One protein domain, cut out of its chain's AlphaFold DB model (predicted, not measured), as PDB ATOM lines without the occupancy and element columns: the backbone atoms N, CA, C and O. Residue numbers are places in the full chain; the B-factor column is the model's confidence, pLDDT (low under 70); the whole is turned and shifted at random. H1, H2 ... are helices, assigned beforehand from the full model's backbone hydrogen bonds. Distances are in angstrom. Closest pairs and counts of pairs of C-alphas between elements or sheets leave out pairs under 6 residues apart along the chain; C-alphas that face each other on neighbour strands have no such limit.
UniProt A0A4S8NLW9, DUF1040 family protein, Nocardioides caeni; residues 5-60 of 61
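AT A GLANCE: This is residues 5 to 60 of the 61 residues of the protein "DUF1040 family protein" of Nocardioides caeni (UniProt A0A4S8NLW9). Look first for one long helix, H1, as the base; the short helix H3 lies beside it, running the same way, and H2 stands nearly square to both, so that the three centres make a triangle. From the end of H2 away from H1, a long loop, residues 36 to 52, swings out and folds back to H3, whose last residues meet H2. The printed part has 56 residues with three named helices, in the order H1, H2, H3, and no named strand; the class is all helix, with 33 residues in the helices. The whole is compact, with a radius of gyration of the C-alphas of 11.0 A, and rounded, spanning 28 by 27 by 17 A.

IN THESE COORDINATES: Find C-alpha 5 at (14.286, -6.302, 88.576); from there H1, residues 5 to 20, runs 23.7 A from first to last C-alpha and ends with C-alpha 20 at (7.725, 16.466, 88.865). Go on to C-alpha 26 at (0.494, 8.314, 83.503), where H2, residues 26 to 35, begins; it measures 14.2 A. Read past residues 36 to 52, which hold no named element, to H3, residues 53 to 59, which is 9.9 A long and ends with C-alpha 59 at (13.221, 9.454, 77.739).

HOW THE PARTS SIT: Start at Thr 10 in H1 and look across to Thr 57 in H3: their C-alphas, the closest of the two helices, are 6.3 A apart, and the helices touch. H1 and H3 run the same way at a shallow tilt of 26 degrees. Farther along H1, at Trp 18, you find H2 close but not clearly touching; the closest C-alphas are those of Trp 18 and Leu 29, 7.0 A apart. The lines of H1 and H2 are about perpendicular, at 85 degrees. H2 and H3 touch, with the C-alphas of Ala 33 and Ala 59 the closest at 5.1 A. Their lines are only just about perpendicular, at 73 degrees. In H1, H2 and H3, every O i to N i+4 pair is within hydrogen-bond range.

THE WHOLE: The C-alphas of Glu 5 and Pro 44 are the two farthest apart, at 32.0 A, while those of Glu 5 and Leu 60, the first and last printed, are 18.3 A apart. The printed part has no cut. The link from H1 to H2 is tight, with 5 residues, and the link from H2 to H3 is long, with 17. Check the B-factor column: the mean pLDDT of the printed part is 84.6, and residues 37 to 46, within that long link, are under 70.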
ATOM      1  N   GLU A   5      13.652  -7.460  87.929       89.00
ATOM      2  CA  GLU A   5      14.286  -6.302  88.576       89.00
ATOM      3  C   GLU A   5      14.110  -5.005  87.766       89.00
ATOM      4  O   GLU A   5      13.930  -3.931  88.340       89.00
ATOM      5  N   ARG A   6      14.030  -5.103  86.429       87.19
ATOM      6  CA  ARG A   6      13.780  -3.949  85.545       87.19
ATOM      7  C   ARG A   6      12.421  -3.282  85.779       87.19
ATOM      8  O   ARG A   6      12.254  -2.109  85.450       87.19
ATOM      9  N   ILE A   7      11.442  -4.013  86.323       92.31
ATOM     10  CA  ILE A   7      10.103  -3.479  86.606       92.31
ATOM     11  C   ILE A   7      10.205  -2.434  87.715       92.31
ATOM     12  O   ILE A   7       9.706  -1.323  87.551       92.31
ATOM     13  N   ASP A   8      10.888  -2.768  88.808       93.81
ATOM     14  CA  ASP A   8      11.011  -1.881  89.964       93.81
ATOM     15  C   ASP A   8      11.811  -0.620  89.617       93.81
ATOM     16  O   ASP A   8      11.403   0.485  89.984       93.81
ATOM     17  N   GLU A   9      12.891  -0.751  88.836       91.94
ATOM     18  CA  GLU A   9      13.646   0.405  88.336       91.94
ATOM     19  C   GLU A   9      12.770   1.319  87.463       91.94
ATOM     20  O   GLU A   9      12.736   2.539  87.660       91.94
ATOM     21  N   THR A  10      12.018   0.735  86.527       93.19
ATOM     22  CA  THR A  10      11.142   1.487  85.618       93.19
ATOM     23  C   THR A  10      10.041   2.213  86.387       93.19
ATOM     24  O   THR A  10       9.794   3.400  86.153       93.19
ATOM     25  N   LEU A  11       9.408   1.540  87.355       95.12
ATOM     26  CA  LEU A  11       8.385   2.132  88.216       95.12
ATOM     27  C   LEU A  11       8.946   3.260  89.087       95.12
ATOM     28  O   LEU A  11       8.275   4.281  89.252       95.12
ATOM     29  N   ALA A  12      10.167   3.118  89.611       95.44
ATOM     30  CA  ALA A  12      10.822   4.169  90.385       95.44
ATOM     31  C   ALA A  12      11.042   5.432  89.538       95.44
ATOM     32  O   ALA A  12      10.638   6.525  89.945       95.44
ATOM     33  N   ARG A  13      11.585   5.285  88.321       95.12
ATOM     34  CA  ARG A  13      11.798   6.424  87.410       95.12
ATOM     35  C   ARG A  13      10.496   7.083  86.970       95.12
ATOM     36  O   ARG A  13      10.413   8.311  86.964       95.12
ATOM     37  N   LEU A  14       9.475   6.288  86.644       95.56
ATOM     38  CA  LEU A  14       8.138   6.798  86.328       95.56
ATOM     39  C   LEU A  14       7.549   7.575  87.505       95.56
ATOM     40  O   LEU A  14       7.014   8.662  87.309       95.56
ATOM     41  N   GLY A  15       7.673   7.047  88.724       96.56
ATOM     42  CA  GLY A  15       7.202   7.713  89.934       96.56
ATOM     43  C   GLY A  15       7.874   9.067  90.152       96.56
ATOM     44  O   GLY A  15       7.192  10.052  90.437       96.56
ATOM     45  N   ASP A  16       9.191   9.141  89.976       96.69
ATOM     46  CA  ASP A  16       9.940  10.387  90.137       96.69
ATOM     47  C   ASP A  16       9.595  11.426  89.062       96.69
ATOM     48  O   ASP A  16       9.381  12.594  89.395       96.69
ATOM     49  N   ALA A  17       9.478  11.015  87.796       95.44
ATOM     50  CA  ALA A  17       9.058  11.893  86.701       95.44
ATOM     51  C   ALA A  17       7.621  12.400  86.897       95.44
ATOM     52  O   ALA A  17       7.347  13.593  86.772       95.44
ATOM     53  N   TRP A  18       6.707  11.518  87.305       96.44
ATOM     54  CA  TRP A  18       5.311  11.885  87.512       96.44
ATOM     55  C   TRP A  18       5.138  12.876  88.668       96.44
ATOM     56  O   TRP A  18       4.383  13.839  88.551       96.44
ATOM     57  N   ARG A  19       5.894  12.724  89.763       96.44
ATOM     58  CA  ARG A  19       5.889  13.707  90.863       96.44
ATOM     59  C   ARG A  19       6.380  15.091  90.431       96.44
ATOM     60  O   ARG A  19       5.925  16.079  91.002       96.44
ATOM     61  N   ARG A  20       7.286  15.182  89.447       95.56
ATOM     62  CA  ARG A  20       7.725  16.466  88.865       95.56
ATOM     63  C   ARG A  20       6.655  17.106  87.977       95.56
ATOM     64  O   ARG A  20       6.682  18.318  87.788       95.56
ATOM     65  N   GLN A  21       5.729  16.312  87.441       95.00
ATOM     66  CA  GLN A  21       4.690  16.740  86.502       95.00
ATOM     67  C   GLN A  21       3.307  16.203  86.924       95.00
ATOM     68  O   GLN A  21       2.706  15.406  86.199       95.00
ATOM     69  N   PRO A  22       2.783  16.619  88.095       95.50
ATOM     70  CA  PRO A  22       1.584  16.017  88.690       95.50
ATOM     71  C   PRO A  22       0.301  16.250  87.877       95.50
ATOM     72  O   PRO A  22      -0.683  15.541  88.074       95.50
ATOM     73  N   ASP A  23       0.311  17.216  86.957       97.56
ATOM     74  CA  ASP A  23      -0.833  17.545  86.100       97.56
ATOM     75  C   ASP A  23      -1.034  16.542  84.953       97.56
ATOM     76  O   ASP A  23      -2.132  16.429  84.399       97.56
ATOM     77  N   LEU A  24       0.014  15.799  84.582       95.38
ATOM     78  CA  LEU A  24      -0.075  14.763  83.557       95.38
ATOM     79  C   LEU A  24      -0.664  13.487  84.156       95.38
ATOM     80  O   LEU A  24      -0.335  13.090  85.268       95.38
ATOM     81  N   ARG A  25      -1.508  12.777  83.407       96.62
ATOM     82  CA  ARG A  25      -1.844  11.378  83.719       96.62
ATOM     83  C   ARG A  25      -0.709  10.466  83.251       96.62
ATOM     84  O   ARG A  25      -0.036  10.791  82.277       96.62
ATOM     85  N   LEU A  26      -0.565   9.280  83.849       93.31
ATOM     86  CA  LEU A  26       0.494   8.314  83.503       93.31
ATOM     87  C   LEU A  26       0.651   8.080  81.988       93.31
ATOM     88  O   LEU A  26       1.757   8.148  81.467       93.31
ATOM     89  N   GLY A  27      -0.451   7.854  81.266       91.00
ATOM     90  CA  GLY A  27      -0.393   7.639  79.816       91.00
ATOM     91  C   GLY A  27       0.114   8.856  79.032       91.00
ATOM     92  O   GLY A  27       0.823   8.689  78.047       91.00
ATOM     93  N   GLN A  28      -0.197  10.074  79.486       91.94
ATOM     94  CA  GLN A  28       0.297  11.312  78.869       91.94
ATOM     95  C   GLN A  28       1.783  11.517  79.160       91.94
ATOM     96  O   GLN A  28       2.519  11.919  78.270       91.94
ATOM     97  N   LEU A  29       2.227  11.202  80.380       93.06
ATOM     98  CA  LEU A  29       3.641  11.232  80.750       93.06
ATOM     99  C   LEU A  29       4.461  10.296  79.850       93.06
ATOM    100  O   LEU A  29       5.455  10.725  79.272       93.06
ATOM    101  N   ILE A  30       4.012   9.044  79.694       91.44
ATOM    102  CA  ILE A  30       4.670   8.043  78.840       91.44
ATOM    103  C   ILE A  30       4.687   8.510  77.382       91.44
ATOM    104  O   ILE A  30       5.743   8.508  76.754       91.44
ATOM    105  N   TYR A  31       3.541   8.950  76.853       88.94
ATOM    106  CA  TYR A  31       3.452   9.437  75.477       88.94
ATOM    107  C   TYR A  31       4.392  10.622  75.228       88.94
ATOM    108  O   TYR A  31       5.155  10.597  74.267       88.94
ATOM    109  N   ASN A  32       4.379  11.628  76.107       88.44
ATOM    110  CA  ASN A  32       5.201  12.826  75.956       88.44
ATOM    111  C   ASN A  32       6.697  12.506  76.046       88.44
ATOM    112  O   ASN A  32       7.469  13.007  75.236       88.44
ATOM    113  N   ALA A  33       7.101  11.645  76.987       88.75
ATOM    114  CA  ALA A  33       8.493  11.219  77.109       88.75
ATOM    115  C   ALA A  33       8.992  10.597  75.797       88.75
ATOM    116  O   ALA A  33      10.041  10.972  75.280       88.75
ATOM    117  N   VAL A  34       8.205   9.693  75.217       86.19
ATOM    118  CA  VAL A  34       8.584   8.964  74.003       86.19
ATOM    119  C   VAL A  34       8.527   9.855  72.766       86.19
ATOM    120  O   VAL A  34       9.454   9.820  71.960       86.19
ATOM    121  N   ALA A  35       7.475  10.664  72.614       80.19
ATOM    122  CA  ALA A  35       7.315  11.568  71.476       80.19
ATOM    123  C   ALA A  35       8.464  12.590  71.373       80.19
ATOM    124  O   ALA A  35       8.805  13.031  70.278       80.19
ATOM    125  N   GLU A  36       9.071  12.955  72.506       70.00
ATOM    126  CA  GLU A  36      10.216  13.868  72.579       70.00
ATOM    127  C   GLU A  36      11.586  13.158  72.551       70.00
ATOM    128  O   GLU A  36      12.626  13.826  72.575       70.00
ATOM    129  N   SER A  37      11.621  11.822  72.515       67.69
ATOM    130  CA  SER A  37      12.864  11.049  72.515       67.69
ATOM    131  C   SER A  37      13.561  11.112  71.155       67.69
ATOM    132  O   SER A  37      13.009  10.724  70.127       67.69
ATOM    133  N   ALA A  38      14.823  11.551  71.157       54.88
ATOM    134  CA  ALA A  38      15.648  11.780  69.966       54.88
ATOM    135  C   ALA A  38      15.924  10.525  69.106       54.88
ATOM    136  O   ALA A  38      16.446  10.651  67.999       54.88
ATOM    137  N   ASN A  39      15.592   9.329  69.605       52.78
ATOM    138  CA  ASN A  39      15.797   8.058  68.907       52.78
ATOM    139  C   ASN A  39      14.611   7.628  68.035       52.78
ATOM    140  O   ASN A  39      14.733   6.642  67.308       52.78
ATOM    141  N   HIS A  40      13.489   8.351  68.068       50.91
ATOM    142  CA  HIS A  40      12.401   8.141  67.124       50.91
ATOM    143  C   HIS A  40      12.451   9.268  66.079       50.91
ATOM    144  O   HIS A  40      12.404  10.442  66.463       50.91
ATOM    145  N   PRO A  41      12.564   8.982  64.763       53.06
ATOM    146  CA  PRO A  41      12.287  10.007  63.759       53.06
ATOM    147  C   PRO A  41      10.908  10.579  64.079       53.06
ATOM    148  O   PRO A  41      10.048   9.799  64.485       53.06
ATOM    149  N   VAL A  42      10.750  11.905  63.963       55.00
ATOM    150  CA  VAL A  42       9.535  12.671  64.301       55.00
ATOM    151  C   VAL A  42       8.323  12.017  63.643       55.00
ATOM    152  O   VAL A  42       7.932  12.350  62.527       55.00
ATOM    153  N   ASP A  43       7.775  11.033  64.335       56.38
ATOM    154  CA  ASP A  43       6.594  10.303  63.961       56.38
ATOM    155  C   ASP A  43       5.501  10.948  64.798       56.38
ATOM    156  O   ASP A  43       5.603  10.958  66.031       56.38
ATOM    157  N   PRO A  44       4.493  11.569  64.170       58.03
ATOM    158  CA  PRO A  44       3.408  12.201  64.907       58.03
ATOM    159  C   PRO A  44       2.660  11.216  65.820       58.03
ATOM    160  O   PRO A  44       1.911  11.673  66.682       58.03
ATOM    161  N   PHE A  45       2.868   9.900  65.657       64.25
ATOM    162  CA  PHE A  45       2.266   8.852  66.471       64.25
ATOM    163  C   PHE A  45       3.304   7.787  66.863       64.25
ATOM    164  O   PHE A  45       3.390   6.754  66.199       64.25
ATOM    165  N   PRO A  46       4.086   7.991  67.943       67.25
ATOM    166  CA  PRO A  46       5.017   6.971  68.412       67.25
ATOM    167  C   PRO A  46       4.271   5.668  68.730       67.25
ATOM    168  O   PRO A  46       3.261   5.677  69.444       67.25
ATOM    169  N   ASP A  47       4.772   4.546  68.209       77.12
ATOM    170  CA  ASP A  47       4.190   3.233  68.476       77.12
ATOM    171  C   ASP A  47       4.510   2.801  69.910       77.12
ATOM    172  O   ASP A  47       5.563   2.232  70.203       77.12
ATOM    173  N   LEU A  48       3.577   3.089  70.820       82.12
ATOM    174  CA  LEU A  48       3.704   2.749  72.234       82.12
ATOM    175  C   LEU A  48       3.781   1.239  72.494       82.12
ATOM    176  O   LEU A  48       4.226   0.839  73.568       82.12
ATOM    177  N   PHE A  49       3.330   0.396  71.559       81.94
ATOM    178  CA  PHE A  49       3.193  -1.038  71.800       81.94
ATOM    179  C   PHE A  49       4.544  -1.761  71.881       81.94
ATOM    180  O   PHE A  49       4.661  -2.754  72.602       81.94
ATOM    181  N   TYR A  50       5.561  -1.266  71.174       82.38
ATOM    182  CA  TYR A  50       6.878  -1.907  71.079       82.38
ATOM    183  C   TYR A  50       7.975  -1.199  71.878       82.38
ATOM    184  O   TYR A  50       9.150  -1.523  71.724       82.38
ATOM    185  N   ILE A  51       7.612  -0.246  72.732       86.06
ATOM    186  CA  ILE A  51       8.591   0.503  73.518       86.06
ATOM    187  C   ILE A  51       9.203  -0.394  74.581       86.06
ATOM    188  O   ILE A  51       8.502  -1.029  75.370       86.06
ATOM    189  N   GLU A  52      10.530  -0.406  74.607       87.44
ATOM    190  CA  GLU A  52      11.310  -1.102  75.617       87.44
ATOM    191  C   GLU A  52      11.532  -0.219  76.857       87.44
ATOM    192  O   GLU A  52      11.516   1.016  76.795       87.44
ATOM    193  N   ASP A  53      11.717  -0.864  78.011       89.06
ATOM    194  CA  ASP A  53      11.823  -0.189  79.310       89.06
ATOM    195  C   ASP A  53      13.037   0.761  79.376       89.06
ATOM    196  O   ASP A  53      12.970   1.828  79.984       89.06
ATOM    197  N   ASP A  54      14.144   0.417  78.717       88.00
ATOM    198  CA  ASP A  54      15.361   1.232  78.624       88.00
ATOM    199  C   ASP A  54      15.147   2.495  77.773       88.00
ATOM    200  O   ASP A  54      15.549   3.596  78.163       88.00
ATOM    201  N   VAL A  55      14.429   2.370  76.655       87.00
ATOM    202  CA  VAL A  55      14.022   3.505  75.820       87.00
ATOM    203  C   VAL A  55      13.123   4.440  76.623       87.00
ATOM    204  O   VAL A  55      13.410   5.636  76.698       87.00
ATOM    205  N   LEU A  56      12.086   3.910  77.280       89.56
ATOM    206  CA  LEU A  56      11.189   4.710  78.116       89.56
ATOM    207  C   LEU A  56      11.952   5.413  79.245       89.56
ATOM    208  O   LEU A  56      11.834   6.626  79.409       89.56
ATOM    209  N   THR A  57      12.766   4.684  80.008       90.62
ATOM    210  CA  THR A  57      13.503   5.244  81.152       90.62
ATOM    211  C   THR A  57      14.552   6.278  80.752       90.62
ATOM    212  O   THR A  57      14.782   7.212  81.522       90.62
ATOM    213  N   SER A  58      15.151   6.160  79.563       88.56
ATOM    214  CA  SER A  58      16.049   7.180  79.005       88.56
ATOM    215  C   SER A  58      15.326   8.464  78.578       88.56
ATOM    216  O   SER A  58      15.923   9.541  78.580       88.56
ATOM    217  N   ALA A  59      14.041   8.356  78.235       88.69
ATOM    218  CA  ALA A  59      13.221   9.454  77.739       88.69
ATOM    219  C   ALA A  59      12.482  10.226  78.851       88.69
ATOM    220  O   ALA A  59      12.074  11.372  78.652       88.69
ATOM    221  N   LEU A  60      12.314   9.620  80.031       89.81
ATOM    222  CA  LEU A  60      11.727  10.264  81.208       89.81
ATOM    223  C   LEU A  60      12.669  11.352  81.758       89.81
ATOM    224  O   LEU A  60      13.778  11.055  82.200       89.81
TER     225      LEU A  60